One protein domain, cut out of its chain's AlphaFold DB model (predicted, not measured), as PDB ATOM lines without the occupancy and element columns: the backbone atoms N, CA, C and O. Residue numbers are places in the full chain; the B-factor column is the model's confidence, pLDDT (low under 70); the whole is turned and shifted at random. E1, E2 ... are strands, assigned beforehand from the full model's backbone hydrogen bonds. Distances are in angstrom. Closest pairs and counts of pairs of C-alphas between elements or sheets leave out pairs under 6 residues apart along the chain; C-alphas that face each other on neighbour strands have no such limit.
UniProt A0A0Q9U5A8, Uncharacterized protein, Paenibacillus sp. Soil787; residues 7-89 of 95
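What this domain is: This is residues 7 to 89 of the 95 residues of an uncharacterized protein of Paenibacillus sp. Soil787 (UniProt A0A0Q9U5A8). One twisted sheet of five antiparallel strands makes this domain, and the long link of residues 37 to 61 loops back over one of its faces from the edge strand E3 to the opposite edge strand E4, while the other face is bare. E1 runs in the middle of the sheet, with the hairpin partner E2 and then E3 to one side of it and the hairpin of E5 and E4 to the other. The printed part has 83 residues with no named helix and five named strands, E1 to E5 along the chain, in the sheet order E3 - E2 - E1 - E5 - E4; the class is all strand. The whole is loose, with a radius of gyration of the C-alphas of 14.7 A, and elongated, spanning 45 by 28 by 23 A.

Where its parts are: E1, residues 7 to 13, begins with C-alpha 7 at (1.322, 5.518, -55.664) and is 19.4 A long from first to last C-alpha. E2, residues 16 to 23, is 23.8 A long. E3, residues 29 to 36, is 19.0 A long, bends by 59 degrees at residue 33 and ends with C-alpha 36 at (21.430, 14.605, -50.551). E4, residues 62 to 71, is 27.4 A long. E5, residues 79 to 88, is 28.4 A long and ends with C-alpha 88 at (-10.498, 13.370, -57.481).

How they stand to each other: E1 and E2 form a hairpin, antiparallel at 162 degrees between their directions, with N 9 and O 20 within hydrogen-bond range at 2.8 A. E2 and E3 form another hairpin, with N 31 and O 19 at 2.8 A before the bend and N 35 and O 17 at 2.8 A after it. E1 is also the antiparallel neighbour of E5, at 160 degrees; C-alphas 7 and 84 face each other at 4.2 A, and N 10 and O 81 are 2.8 A apart. E4 and E5 form a hairpin at 162 degrees, with N 66 and O 84 at 2.8 A and N 88 and O 62 at 2.9 A. E1, E2 and E3 make a meander, each strand the antiparallel neighbour of the one before. E3 and E4 are the edge strands, and they are apart, as are E2 and E4, and E3 and E5.

The domain as a whole: The C-alphas farthest apart are those of Asn 43 and Arg 89, at 45.2 A. The sheet's C-alphas lie up to 7.9 A off their best plane. The links E1 to E2 and E2 to E3 are tight, E4 to E5 is short, and E3 to E4 is long, with 25 residues. The printed part has no cut. The mean pLDDT of the printed part is 80.0; residues 39 to 49, 75 to 77 and 87 to 89 are under 70.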
ATOM      1  N   THR A   7       0.676   5.680 -56.974       91.88
ATOM      2  CA  THR A   7       1.322   5.518 -55.664       91.88
ATOM      3  C   THR A   7       2.680   6.197 -55.696       91.88
ATOM      4  O   THR A   7       3.495   5.909 -56.569       91.88
ATOM      5  N   LEU A   8       2.933   7.073 -54.729       92.00
ATOM      6  CA  LEU A   8       4.228   7.697 -54.495       92.00
ATOM      7  C   LEU A   8       4.943   6.990 -53.342       92.00
ATOM      8  O   LEU A   8       4.317   6.524 -52.384       92.00
ATOM      9  N   ARG A   9       6.268   6.907 -53.443       92.62
ATOM     10  CA  ARG A   9       7.145   6.341 -52.419       92.62
ATOM     11  C   ARG A   9       8.363   7.230 -52.225       92.62
ATOM     12  O   ARG A   9       8.996   7.641 -53.190       92.62
ATOM     13  N   ILE A  10       8.687   7.493 -50.970       92.25
ATOM     14  CA  ILE A  10       9.869   8.230 -50.535       92.25
ATOM     15  C   ILE A  10      10.717   7.246 -49.738       92.25
ATOM     16  O   ILE A  10      10.217   6.622 -48.801       92.25
ATOM     17  N   VAL A  11      11.981   7.095 -50.112       91.12
ATOM     18  CA  VAL A  11      12.955   6.296 -49.365       91.12
ATOM     19  C   VAL A  11      14.057   7.228 -48.906       91.12
ATOM     20  O   VAL A  11      14.649   7.908 -49.734       91.12
ATOM     21  N   ASN A  12      14.311   7.267 -47.604       88.19
ATOM     22  CA  ASN A  12      15.495   7.898 -47.039       88.19
ATOM     23  C   ASN A  12      16.438   6.789 -46.564       88.19
ATOM     24  O   ASN A  12      16.138   6.095 -45.585       88.19
ATOM     25  N   ASP A  13      17.548   6.626 -47.275       88.25
ATOM     26  CA  ASP A  13      18.665   5.773 -46.886       88.25
ATOM     27  C   ASP A  13      19.836   6.669 -46.482       88.25
ATOM     28  O   ASP A  13      20.458   7.296 -47.333       88.25
ATOM     29  N   ARG A  14      20.109   6.759 -45.175       84.62
ATOM     30  CA  ARG A  14      21.269   7.484 -44.623       84.62
ATOM     31  C   ARG A  14      21.500   8.858 -45.279       84.62
ATOM     32  O   ARG A  14      22.610   9.169 -45.690       84.62
ATOM     33  N   HIS A  15      20.450   9.683 -45.327       84.12
ATOM     34  CA  HIS A  15      20.429  11.043 -45.895       84.12
ATOM     35  C   HIS A  15      20.316  11.135 -47.419       84.12
ATOM     36  O   HIS A  15      20.102  12.233 -47.929       84.12
ATOM     37  N   GLU A  16      20.358  10.023 -48.143       87.56
ATOM     38  CA  GLU A  16      20.000   9.986 -49.554       87.56
ATOM     39  C   GLU A  16      18.492   9.748 -49.695       87.56
ATOM     40  O   GLU A  16      17.967   8.667 -49.408       87.56
ATOM     41  N   VAL A  17      17.764  10.781 -50.123       89.81
ATOM     42  CA  VAL A  17      16.319  10.710 -50.347       89.81
ATOM     43  C   VAL A  17      16.032  10.427 -51.815       89.81
ATOM     44  O   VAL A  17      16.309  11.239 -52.695       89.81
ATOM     45  N   SER A  18      15.402   9.286 -52.074       91.69
ATOM     46  CA  SER A  18      14.927   8.875 -53.393       91.69
ATOM     47  C   SER A  18      13.403   8.928 -53.476       91.69
ATOM     48  O   SER A  18      12.693   8.477 -52.572       91.69
ATOM     49  N   LEU A  19      12.899   9.448 -54.593       91.62
ATOM     50  CA  LEU A  19      11.477   9.500 -54.918       91.62
ATOM     51  C   LEU A  19      11.140   8.439 -55.963       91.62
ATOM     52  O   LEU A  19      11.858   8.271 -56.947       91.62
ATOM     53  N   TYR A  20      10.017   7.758 -55.780       92.69
ATOM     54  CA  TYR A  20       9.487   6.793 -56.731       92.69
ATOM     55  C   TYR A  20       7.995   7.011 -56.945       92.69
ATOM     56  O   TYR A  20       7.278   7.465 -56.048       92.69
ATOM     57  N   PHE A  21       7.510   6.606 -58.111       92.19
ATOM     58  CA  PHE A  21       6.087   6.503 -58.399       92.19
ATOM     59  C   PHE A  21       5.773   5.212 -59.153       92.19
ATOM     60  O   PHE A  21       6.646   4.613 -59.780       92.19
ATOM     61  N   ARG A  22       4.516   4.783 -59.090       90.75
ATOM     62  CA  ARG A  22       3.956   3.728 -59.938       90.75
ATOM     63  C   ARG A  22       2.474   3.986 -60.176       90.75
ATOM     64  O   ARG A  22       1.815   4.581 -59.323       90.75
ATOM     65  N   ASP A  23       1.943   3.518 -61.298       89.19
ATOM     66  CA  ASP A  23       0.492   3.394 -61.457       89.19
ATOM     67  C   ASP A  23      -0.052   2.197 -60.645       89.19
ATOM     68  O   ASP A  23       0.710   1.487 -59.982       89.19
ATOM     69  N   LEU A  24      -1.373   1.988 -60.673       81.56
ATOM     70  CA  LEU A  24      -2.074   0.932 -59.927       81.56
ATOM     71  C   LEU A  24      -1.419  -0.459 -60.030       81.56
ATOM     72  O   LEU A  24      -1.365  -1.167 -59.027       81.56
ATOM     73  N   ASN A  25      -0.903  -0.831 -61.205       80.50
ATOM     74  CA  ASN A  25      -0.320  -2.153 -61.471       80.50
ATOM     75  C   ASN A  25       1.109  -2.070 -62.036       80.50
ATOM     76  O   ASN A  25       1.648  -3.052 -62.550       80.50
ATOM     77  N   GLY A  26       1.714  -0.890 -61.960       84.75
ATOM     78  CA  GLY A  26       2.973  -0.566 -62.599       84.75
ATOM     79  C   GLY A  26       4.178  -0.929 -61.745       84.75
ATOM     80  O   GLY A  26       4.097  -1.168 -60.535       84.75
ATOM     81  N   GLN A  27       5.337  -0.924 -62.395       92.12
ATOM     82  CA  GLN A  27       6.625  -1.029 -61.719       92.12
ATOM     83  C   GLN A  27       7.017   0.313 -61.093       92.12
ATOM     84  O   GLN A  27       6.613   1.380 -61.562       92.12
ATOM     85  N   TRP A  28       7.824   0.261 -60.033       93.50
ATOM     86  CA  TRP A  28       8.388   1.472 -59.442       93.50
ATOM     87  C   TRP A  28       9.327   2.153 -60.432       93.50
ATOM     88  O   TRP A  28      10.321   1.570 -60.856       93.50
ATOM     89  N   THR A  29       9.028   3.407 -60.745       93.06
ATOM     90  CA  THR A  29       9.899   4.289 -61.519       93.06
ATOM     91  C   THR A  29      10.511   5.311 -60.575       93.06
ATOM     92  O   THR A  29       9.789   5.957 -59.811       93.06
ATOM     93  N   LYS A  30      11.841   5.434 -60.595       92.50
ATOM     94  CA  LYS A  30      12.575   6.430 -59.808       92.50
ATOM     95  C   LYS A  30      12.458   7.800 -60.481       92.50
ATOM     96  O   LYS A  30      12.545   7.900 -61.701       92.50
ATOM     97  N   LEU A  31      12.231   8.841 -59.686       87.38
ATOM     98  CA  LEU A  31      12.367  10.231 -60.112       87.38
ATOM     99  C   LEU A  31      13.800  10.653 -59.801       87.38
ATOM    100  O   LEU A  31      14.135  10.870 -58.638       87.38
ATOM    101  N   ASP A  32      14.639  10.709 -60.832       78.88
ATOM    102  CA  ASP A  32      16.023  11.160 -60.714       78.88
ATOM    103  C   ASP A  32      16.150  12.661 -61.042       78.88
ATOM    104  O   ASP A  32      15.425  13.161 -61.910       78.88
ATOM    105  N   PRO A  33      17.084  13.383 -60.392       78.62
ATOM    106  CA  PRO A  33      18.019  12.900 -59.369       78.62
ATOM    107  C   PRO A  33      17.406  12.849 -57.956       78.62
ATOM    108  O   PRO A  33      16.475  13.585 -57.632       78.62
ATOM    109  N   GLY A  34      17.961  11.979 -57.104       78.44
ATOM    110  CA  GLY A  34      17.686  11.978 -55.663       78.44
ATOM    111  C   GLY A  34      18.245  13.219 -54.954       78.44
ATOM    112  O   GLY A  34      18.931  14.046 -55.554       78.44
ATOM    113  N   PHE A  35      17.960  13.341 -53.660       84.44
ATOM    114  CA  PHE A  35      18.363  14.482 -52.837       84.44
ATOM    115  C   PHE A  35      19.346  14.047 -51.749       84.44
ATOM    116  O   PHE A  35      19.046  13.142 -50.973       84.44
ATOM    117  N   GLU A  36      20.486  14.728 -51.664       83.44
ATOM    118  CA  GLU A  36      21.430  14.605 -50.551       83.44
ATOM    119  C   GLU A  36      20.964  15.532 -49.419       83.44
ATOM    120  O   GLU A  36      20.741  16.725 -49.638       83.44
ATOM    121  N   MET A  37      20.743  14.968 -48.229       81.38
ATOM    122  CA  MET A  37      20.151  15.681 -47.096       81.38
ATOM    123  C   MET A  37      21.066  15.774 -45.866       81.38
ATOM    124  O   MET A  37      20.599  16.211 -44.811       81.38
ATOM    125  N   SER A  38      22.343  15.383 -45.938       75.25
ATOM    126  CA  SER A  38      23.234  15.432 -44.764       75.25
ATOM    127  C   SER A  38      23.522  16.872 -44.330       75.25
ATOM    128  O   SER A  38      23.648  17.147 -43.135       75.25
ATOM    129  N   GLY A  39      23.495  17.822 -45.272       67.62
ATOM    130  CA  GLY A  39      23.596  19.260 -44.995       67.62
ATOM    131  C   GLY A  39      22.421  19.846 -44.199       67.62
ATOM    132  O   GLY A  39      22.556  20.918 -43.617       67.62
ATOM    133  N   PHE A  40      21.286  19.139 -44.118       65.94
ATOM    134  CA  PHE A  40      20.127  19.516 -43.295       65.94
ATOM    135  C   PHE A  40      20.204  18.962 -41.862       65.94
ATOM    136  O   PHE A  40      19.231  19.033 -41.106       65.94
ATOM    137  N   HIS A  41      21.355  18.411 -41.467       63.06
ATOM    138  CA  HIS A  41      21.637  18.092 -40.076       63.06
ATOM    139  C   HIS A  41      21.791  19.380 -39.254       63.06
ATOM    140  O   HIS A  41      22.397  20.353 -39.706       63.06
ATOM    141  N   HIS A  42      21.329  19.360 -38.001       55.47
ATOM    142  CA  HIS A  42      21.358  20.511 -37.083       55.47
ATOM    143  C   HIS A  42      22.761  21.103 -36.814       55.47
ATOM    144  O   HIS A  42      22.876  22.141 -36.169       55.47
ATOM    145  N   ASN A  43      23.818  20.447 -37.301       53.19
ATOM    146  CA  ASN A  43      25.218  20.811 -37.090       53.19
ATOM    147  C   ASN A  43      25.817  21.677 -38.211       53.19
ATOM    148  O   ASN A  43      26.969  22.078 -38.087       53.19
ATOM    149  N   VAL A  44      25.085  21.941 -39.303       53.47
ATOM    150  CA  VAL A  44      25.641  22.625 -40.492       53.47
ATOM    151  C   VAL A  44      25.014  24.004 -40.727       53.47
ATOM    152  O   VAL A  44      25.721  24.957 -41.037       53.47
ATOM    153  N   LEU A  45      23.704  24.149 -40.517       53.06
ATOM    154  CA  LEU A  45      22.967  25.413 -40.621       53.06
ATOM    155  C   LEU A  45      22.114  25.564 -39.356       53.06
ATOM    156  O   LEU A  45      21.187  24.788 -39.128       53.06
ATOM    157  N   GLY A  46      22.437  26.531 -38.496       49.91
ATOM    158  CA  GLY A  46      21.650  26.790 -37.287       49.91
ATOM    159  C   GLY A  46      20.165  27.016 -37.614       49.91
ATOM    160  O   GLY A  46      19.845  27.651 -38.616       49.91
ATOM    161  N   ASN A  47      19.272  26.513 -36.752       63.56
ATOM    162  CA  ASN A  47      17.795  26.562 -36.833       63.56
ATOM    163  C   ASN A  47      17.076  25.473 -37.661       63.56
ATOM    164  O   ASN A  47      15.848  25.521 -37.768       63.56
ATOM    165  N   PHE A  48      17.760  24.450 -38.186       64.06
ATOM    166  CA  PHE A  48      17.069  23.274 -38.739       64.06
ATOM    167  C   PHE A  48      16.609  22.316 -37.631       64.06
ATOM    168  O   PHE A  48      17.420  21.680 -36.966       64.06
ATOM    169  N   LEU A  49      15.289  22.204 -37.445       66.25
ATOM    170  CA  LEU A  49      14.687  21.371 -36.395       66.25
ATOM    171  C   LEU A  49      14.638  19.883 -36.763       66.25
ATOM    172  O   LEU A  49      14.974  19.023 -35.957       66.25
ATOM    173  N   SER A  50      14.150  19.568 -37.965       71.12
ATOM    174  CA  SER A  50      13.945  18.189 -38.418       71.12
ATOM    175  C   SER A  50      13.560  18.161 -39.893       71.12
ATOM    176  O   SER A  50      12.729  18.973 -40.309       71.12
ATOM    177  N   LEU A  51      14.043  17.173 -40.644       76.12
ATOM    178  CA  LEU A  51      13.457  16.823 -41.936       76.12
ATOM    179  C   LEU A  51      12.088  16.162 -41.705       76.12
ATOM    180  O   LEU A  51      11.977  15.220 -40.920       76.12
ATOM    181  N   ARG A  52      11.039  16.656 -42.371       80.94
ATOM    182  CA  ARG A  52       9.675  16.111 -42.276       80.94
ATOM    183  C   ARG A  52       9.127  15.801 -43.658       80.94
ATOM    184  O   ARG A  52       9.361  16.553 -44.601       80.94
ATOM    185  N   ILE A  53       8.356  14.720 -43.757       83.38
ATOM    186  CA  ILE A  53       7.578  14.429 -44.961       83.38
ATOM    187  C   ILE A  53       6.363  15.358 -44.998       83.38
ATOM    188  O   ILE A  53       5.647  15.484 -44.004       83.38
ATOM    189  N   ALA A  54       6.113  15.972 -46.153       84.25
ATOM    190  CA  ALA A  54       4.927  16.777 -46.407       84.25
ATOM    191  C   ALA A  54       4.288  16.390 -47.746       84.25
ATOM    192  O   ALA A  54       4.980  16.043 -48.703       84.25
ATOM    193  N   LEU A  55       2.960  16.476 -47.802       85.06
ATOM    194  CA  LEU A  55       2.178  16.353 -49.028       85.06
ATOM    195  C   LEU A  55       1.633  17.727 -49.390       85.06
ATOM    196  O   LEU A  55       1.119  18.434 -48.526       85.06
ATOM    197  N   ASN A  56       1.730  18.088 -50.665       87.19
ATOM    198  CA  ASN A  56       1.205  19.345 -51.171       87.19
ATOM    199  C   ASN A  56       0.398  19.106 -52.453       87.19
ATOM    200  O   ASN A  56       0.787  18.303 -53.307       87.19
ATOM    201  N   ALA A  57      -0.719  19.814 -52.584       87.00
ATOM    202  CA  ALA A  57      -1.508  19.904 -53.802       87.00
ATOM    203  C   ALA A  57      -1.823  21.381 -54.053       87.00
ATOM    204  O   ALA A  57      -2.369  22.060 -53.189       87.00
ATOM    205  N   THR A  58      -1.467  21.869 -55.237       87.69
ATOM    206  CA  THR A  58      -1.652  23.262 -55.650       87.69
ATOM    207  C   THR A  58      -2.292  23.311 -57.037       87.69
ATOM    208  O   THR A  58      -2.166  22.366 -57.818       87.69
ATOM    209  N   GLY A  59      -2.985  24.410 -57.345       87.75
ATOM    210  CA  GLY A  59      -3.702  24.600 -58.611       87.75
ATOM    211  C   GLY A  59      -5.209  24.338 -58.511       87.75
ATOM    212  O   GLY A  59      -5.771  24.286 -57.420       87.75
ATOM    213  N   VAL A  60      -5.867  24.221 -59.667       84.81
ATOM    214  CA  VAL A  60      -7.320  24.002 -59.774       84.81
ATOM    215  C   VAL A  60      -7.628  22.505 -59.822       84.81
ATOM    216  O   VAL A  60      -6.973  21.756 -60.545       84.81
ATOM    217  N   GLY A  61      -8.658  22.078 -59.091       83.88
ATOM    218  CA  GLY A  61      -9.129  20.692 -59.045       83.88
ATOM    219  C   GLY A  61      -9.074  20.103 -57.638       83.88
ATOM    220  O   GLY A  61      -8.721  20.782 -56.678       83.88
ATOM    221  N   ASN A  62      -9.438  18.826 -57.516       82.56
ATOM    222  CA  ASN A  62      -9.430  18.111 -56.243       82.56
ATOM    223  C   ASN A  62      -8.437  16.945 -56.300       82.56
ATOM    224  O   ASN A  62      -8.351  16.222 -57.292       82.56
ATOM    225  N   VAL A  63      -7.699  16.731 -55.214       85.81
ATOM    226  CA  VAL A  63      -6.768  15.607 -55.064       85.81
ATOM    227  C   VAL A  63      -7.081  14.898 -53.758       85.81
ATOM    228  O   VAL A  63      -7.208  15.536 -52.716       85.81
ATOM    229  N   LYS A  64      -7.168  13.570 -53.810       86.75
ATOM    230  CA  LYS A  64      -7.257  12.727 -52.623       86.75
ATOM    231  C   LYS A  64      -5.926  12.018 -52.415       86.75
ATOM    232  O   LYS A  64      -5.464  11.289 -53.290       86.75
ATOM    233  N   PHE A  65      -5.348  12.212 -51.235       89.81
ATOM    234  CA  PHE A  65      -4.265  11.374 -50.735       89.81
ATOM    235  C   PHE A  65      -4.863  10.274 -49.851       89.81
ATOM    236  O   PHE A  65      -5.725  10.546 -49.015       89.81
ATOM    237  N   SER A  66      -4.441   9.030 -50.047       88.75
ATOM    238  CA  SER A  66      -4.912   7.863 -49.295       88.75
ATOM    239  C   SER A  66      -3.790   6.850 -49.089       88.75
ATOM    240  O   SER A  66      -2.701   7.009 -49.629       88.75
ATOM    241  N   GLU A  67      -4.058   5.799 -48.309       89.75
ATOM    242  CA  GLU A  67      -3.133   4.667 -48.126       89.75
ATOM    243  C   GLU A  67      -1.738   5.086 -47.634       89.75
ATOM    244  O   GLU A  67      -0.711   4.602 -48.112       89.75
ATOM    245  N   PHE A  68      -1.700   6.017 -46.678       90.94
ATOM    246  CA  PHE A  68      -0.449   6.440 -46.064       90.94
ATOM    247  C   PHE A  68       0.158   5.294 -45.245       90.94
ATOM    248  O   PHE A  68      -0.472   4.764 -44.330       90.94
ATOM    249  N   SER A  69       1.402   4.936 -45.555       91.44
ATOM    250  CA  SER A  69       2.198   3.980 -44.793       91.44
ATOM    251  C   SER A  69       3.560   4.590 -44.503       91.44
ATOM    252  O   SER A  69       4.275   4.987 -45.420       91.44
ATOM    253  N   TYR A  70       3.909   4.648 -43.222       89.94
ATOM    254  CA  TYR A  70       5.227   5.048 -42.752       89.94
ATOM    255  C   TYR A  70       5.901   3.855 -42.089       89.94
ATOM    256  O   TYR A  70       5.356   3.258 -41.158       89.94
ATOM    257  N   ARG A  71       7.093   3.510 -42.565       88.81
ATOM    258  CA  ARG A  71       7.972   2.524 -41.948       88.81
ATOM    259  C   ARG A  71       9.175   3.274 -41.411       88.81
ATOM    260  O   ARG A  71      10.010   3.752 -42.181       88.81
ATOM    261  N   ALA A  72       9.217   3.392 -40.087       83.50
ATOM    262  CA  ALA A  72      10.395   3.878 -39.394       83.50
ATOM    263  C   ALA A  72      11.569   2.954 -39.730       83.50
ATOM    264  O   ALA A  72      11.420   1.730 -39.722       83.50
ATOM    265  N   GLY A  73      12.714   3.545 -40.048       71.25
ATOM    266  CA  GLY A  73      13.927   2.771 -40.251       71.25
ATOM    267  C   GLY A  73      14.422   2.162 -38.956       71.25
ATOM    268  O   GLY A  73      14.184   2.692 -37.871       71.25
ATOM    269  N   THR A  74      15.133   1.047 -39.084       72.00
ATOM    270  CA  THR A  74      16.011   0.570 -38.017       72.00
ATOM    271  C   THR A  74      17.155   1.576 -37.821       72.00
ATOM    272  O   THR A  74      17.392   2.414 -38.700       72.00
ATOM    273  N   PRO A  75      17.894   1.509 -36.699       65.06
ATOM    274  CA  PRO A  75      19.104   2.312 -36.498       65.06
ATOM    275  C   PRO A  75      20.099   2.221 -37.668       65.06
ATOM    276  O   PRO A  75      20.804   3.182 -37.952       65.06
ATOM    277  N   ASP A  76      20.081   1.099 -38.393       66.00
ATOM    278  CA  ASP A  76      20.959   0.812 -39.533       66.00
ATOM    279  C   ASP A  76      20.512   1.464 -40.859       66.00
ATOM    280  O   ASP A  76      21.203   1.351 -41.876       66.00
ATOM    281  N   GLY A  77      19.396   2.202 -40.839       64.81
ATOM    282  CA  GLY A  77      18.992   3.127 -41.893       64.81
ATOM    283  C   GLY A  77      18.120   2.502 -42.978       64.81
ATOM    284  O   GLY A  77      18.623   1.885 -43.909       64.81
ATOM    285  N   LEU A  78      16.807   2.736 -42.884       73.38
ATOM    286  CA  LEU A  78      15.898   2.787 -44.038       73.38
ATOM    287  C   LEU A  78      14.532   3.346 -43.620       73.38
ATOM    288  O   LEU A  78      13.695   2.602 -43.119       73.38
ATOM    289  N   GLN A  79      14.259   4.627 -43.849       74.75
ATOM    290  CA  GLN A  79      12.890   5.134 -43.691       74.75
ATOM    291  C   GLN A  79      12.152   5.021 -45.029       74.75
ATOM    292  O   GLN A  79      12.641   5.504 -46.050       74.75
ATOM    293  N   ASP A  80      10.975   4.393 -45.033       82.19
ATOM    294  CA  ASP A  80      10.160   4.177 -46.237       82.19
ATOM    295  C   ASP A  80       8.756   4.733 -46.009       82.19
ATOM    296  O   ASP A  80       8.061   4.362 -45.060       82.19
ATOM    297  N   VAL A  81       8.346   5.651 -46.879       82.06
ATOM    298  CA  VAL A  81       7.039   6.305 -46.821       82.06
ATOM    299  C   VAL A  81       6.314   6.083 -48.127       82.06
ATOM    300  O   VAL A  81       6.887   6.268 -49.198       82.06
ATOM    301  N   ARG A  82       5.039   5.718 -48.052       84.94
ATOM    302  CA  ARG A  82       4.188   5.453 -49.213       84.94
ATOM    303  C   ARG A  82       2.853   6.136 -49.044       84.94
ATOM    304  O   ARG A  82       2.349   6.238 -47.929       84.94
ATOM    305  N   PHE A  83       2.284   6.578 -50.153       85.69
ATOM    306  CA  PHE A  83       0.933   7.112 -50.201       85.69
ATOM    307  C   PHE A  83       0.401   7.045 -51.629       85.69
ATOM    308  O   PHE A  83       1.146   7.197 -52.596       85.69
ATOM    309  N   SER A  84      -0.900   6.845 -51.765       80.31
ATOM    310  CA  SER A  84      -1.598   6.901 -53.042       80.31
ATOM    311  C   SER A  84      -2.174   8.299 -53.250       80.31
ATOM    312  O   SER A  84      -2.769   8.888 -52.348       80.31
ATOM    313  N   LYS A  85      -1.981   8.847 -54.446       73.69
ATOM    314  CA  LYS A  85      -2.578  10.088 -54.931       73.69
ATOM    315  C   LYS A  85      -3.550   9.736 -56.049       73.69
ATOM    316  O   LYS A  85      -3.135   9.310 -57.123       73.69
ATOM    317  N   ALA A  86      -4.826  10.003 -55.823       74.94
ATOM    318  CA  ALA A  86      -5.835  10.006 -56.868       74.94
ATOM    319  C   ALA A  86      -6.217  11.454 -57.185       74.94
ATOM    320  O   ALA A  86      -6.482  12.249 -56.276       74.94
ATOM    321  N   ALA A  87      -6.258  11.810 -58.468       63.66
ATOM    322  CA  ALA A  87      -6.984  13.004 -58.873       63.66
ATOM    323  C   ALA A  87      -8.465  12.724 -58.591       63.66
ATOM    324  O   ALA A  87      -9.053  11.810 -59.168       63.66
ATOM    325  N   ALA A  88      -9.062  13.455 -57.653       54.25
ATOM    326  CA  ALA A  88     -10.498  13.370 -57.481       54.25
ATOM    327  C   ALA A  88     -11.125  14.014 -58.721       54.25
ATOM    328  O   ALA A  88     -10.717  15.103 -59.135       54.25
ATOM    329  N   ARG A  89     -12.093  13.327 -59.343       53.53
ATOM    330  CA  ARG A  89     -12.876  13.922 -60.431       53.53
ATOM    331  C   ARG A  89     -13.388  15.284 -59.967       53.53
ATOM    332  O   ARG A  89     -13.770  15.440 -58.809       53.53
TER     333      ARG A  89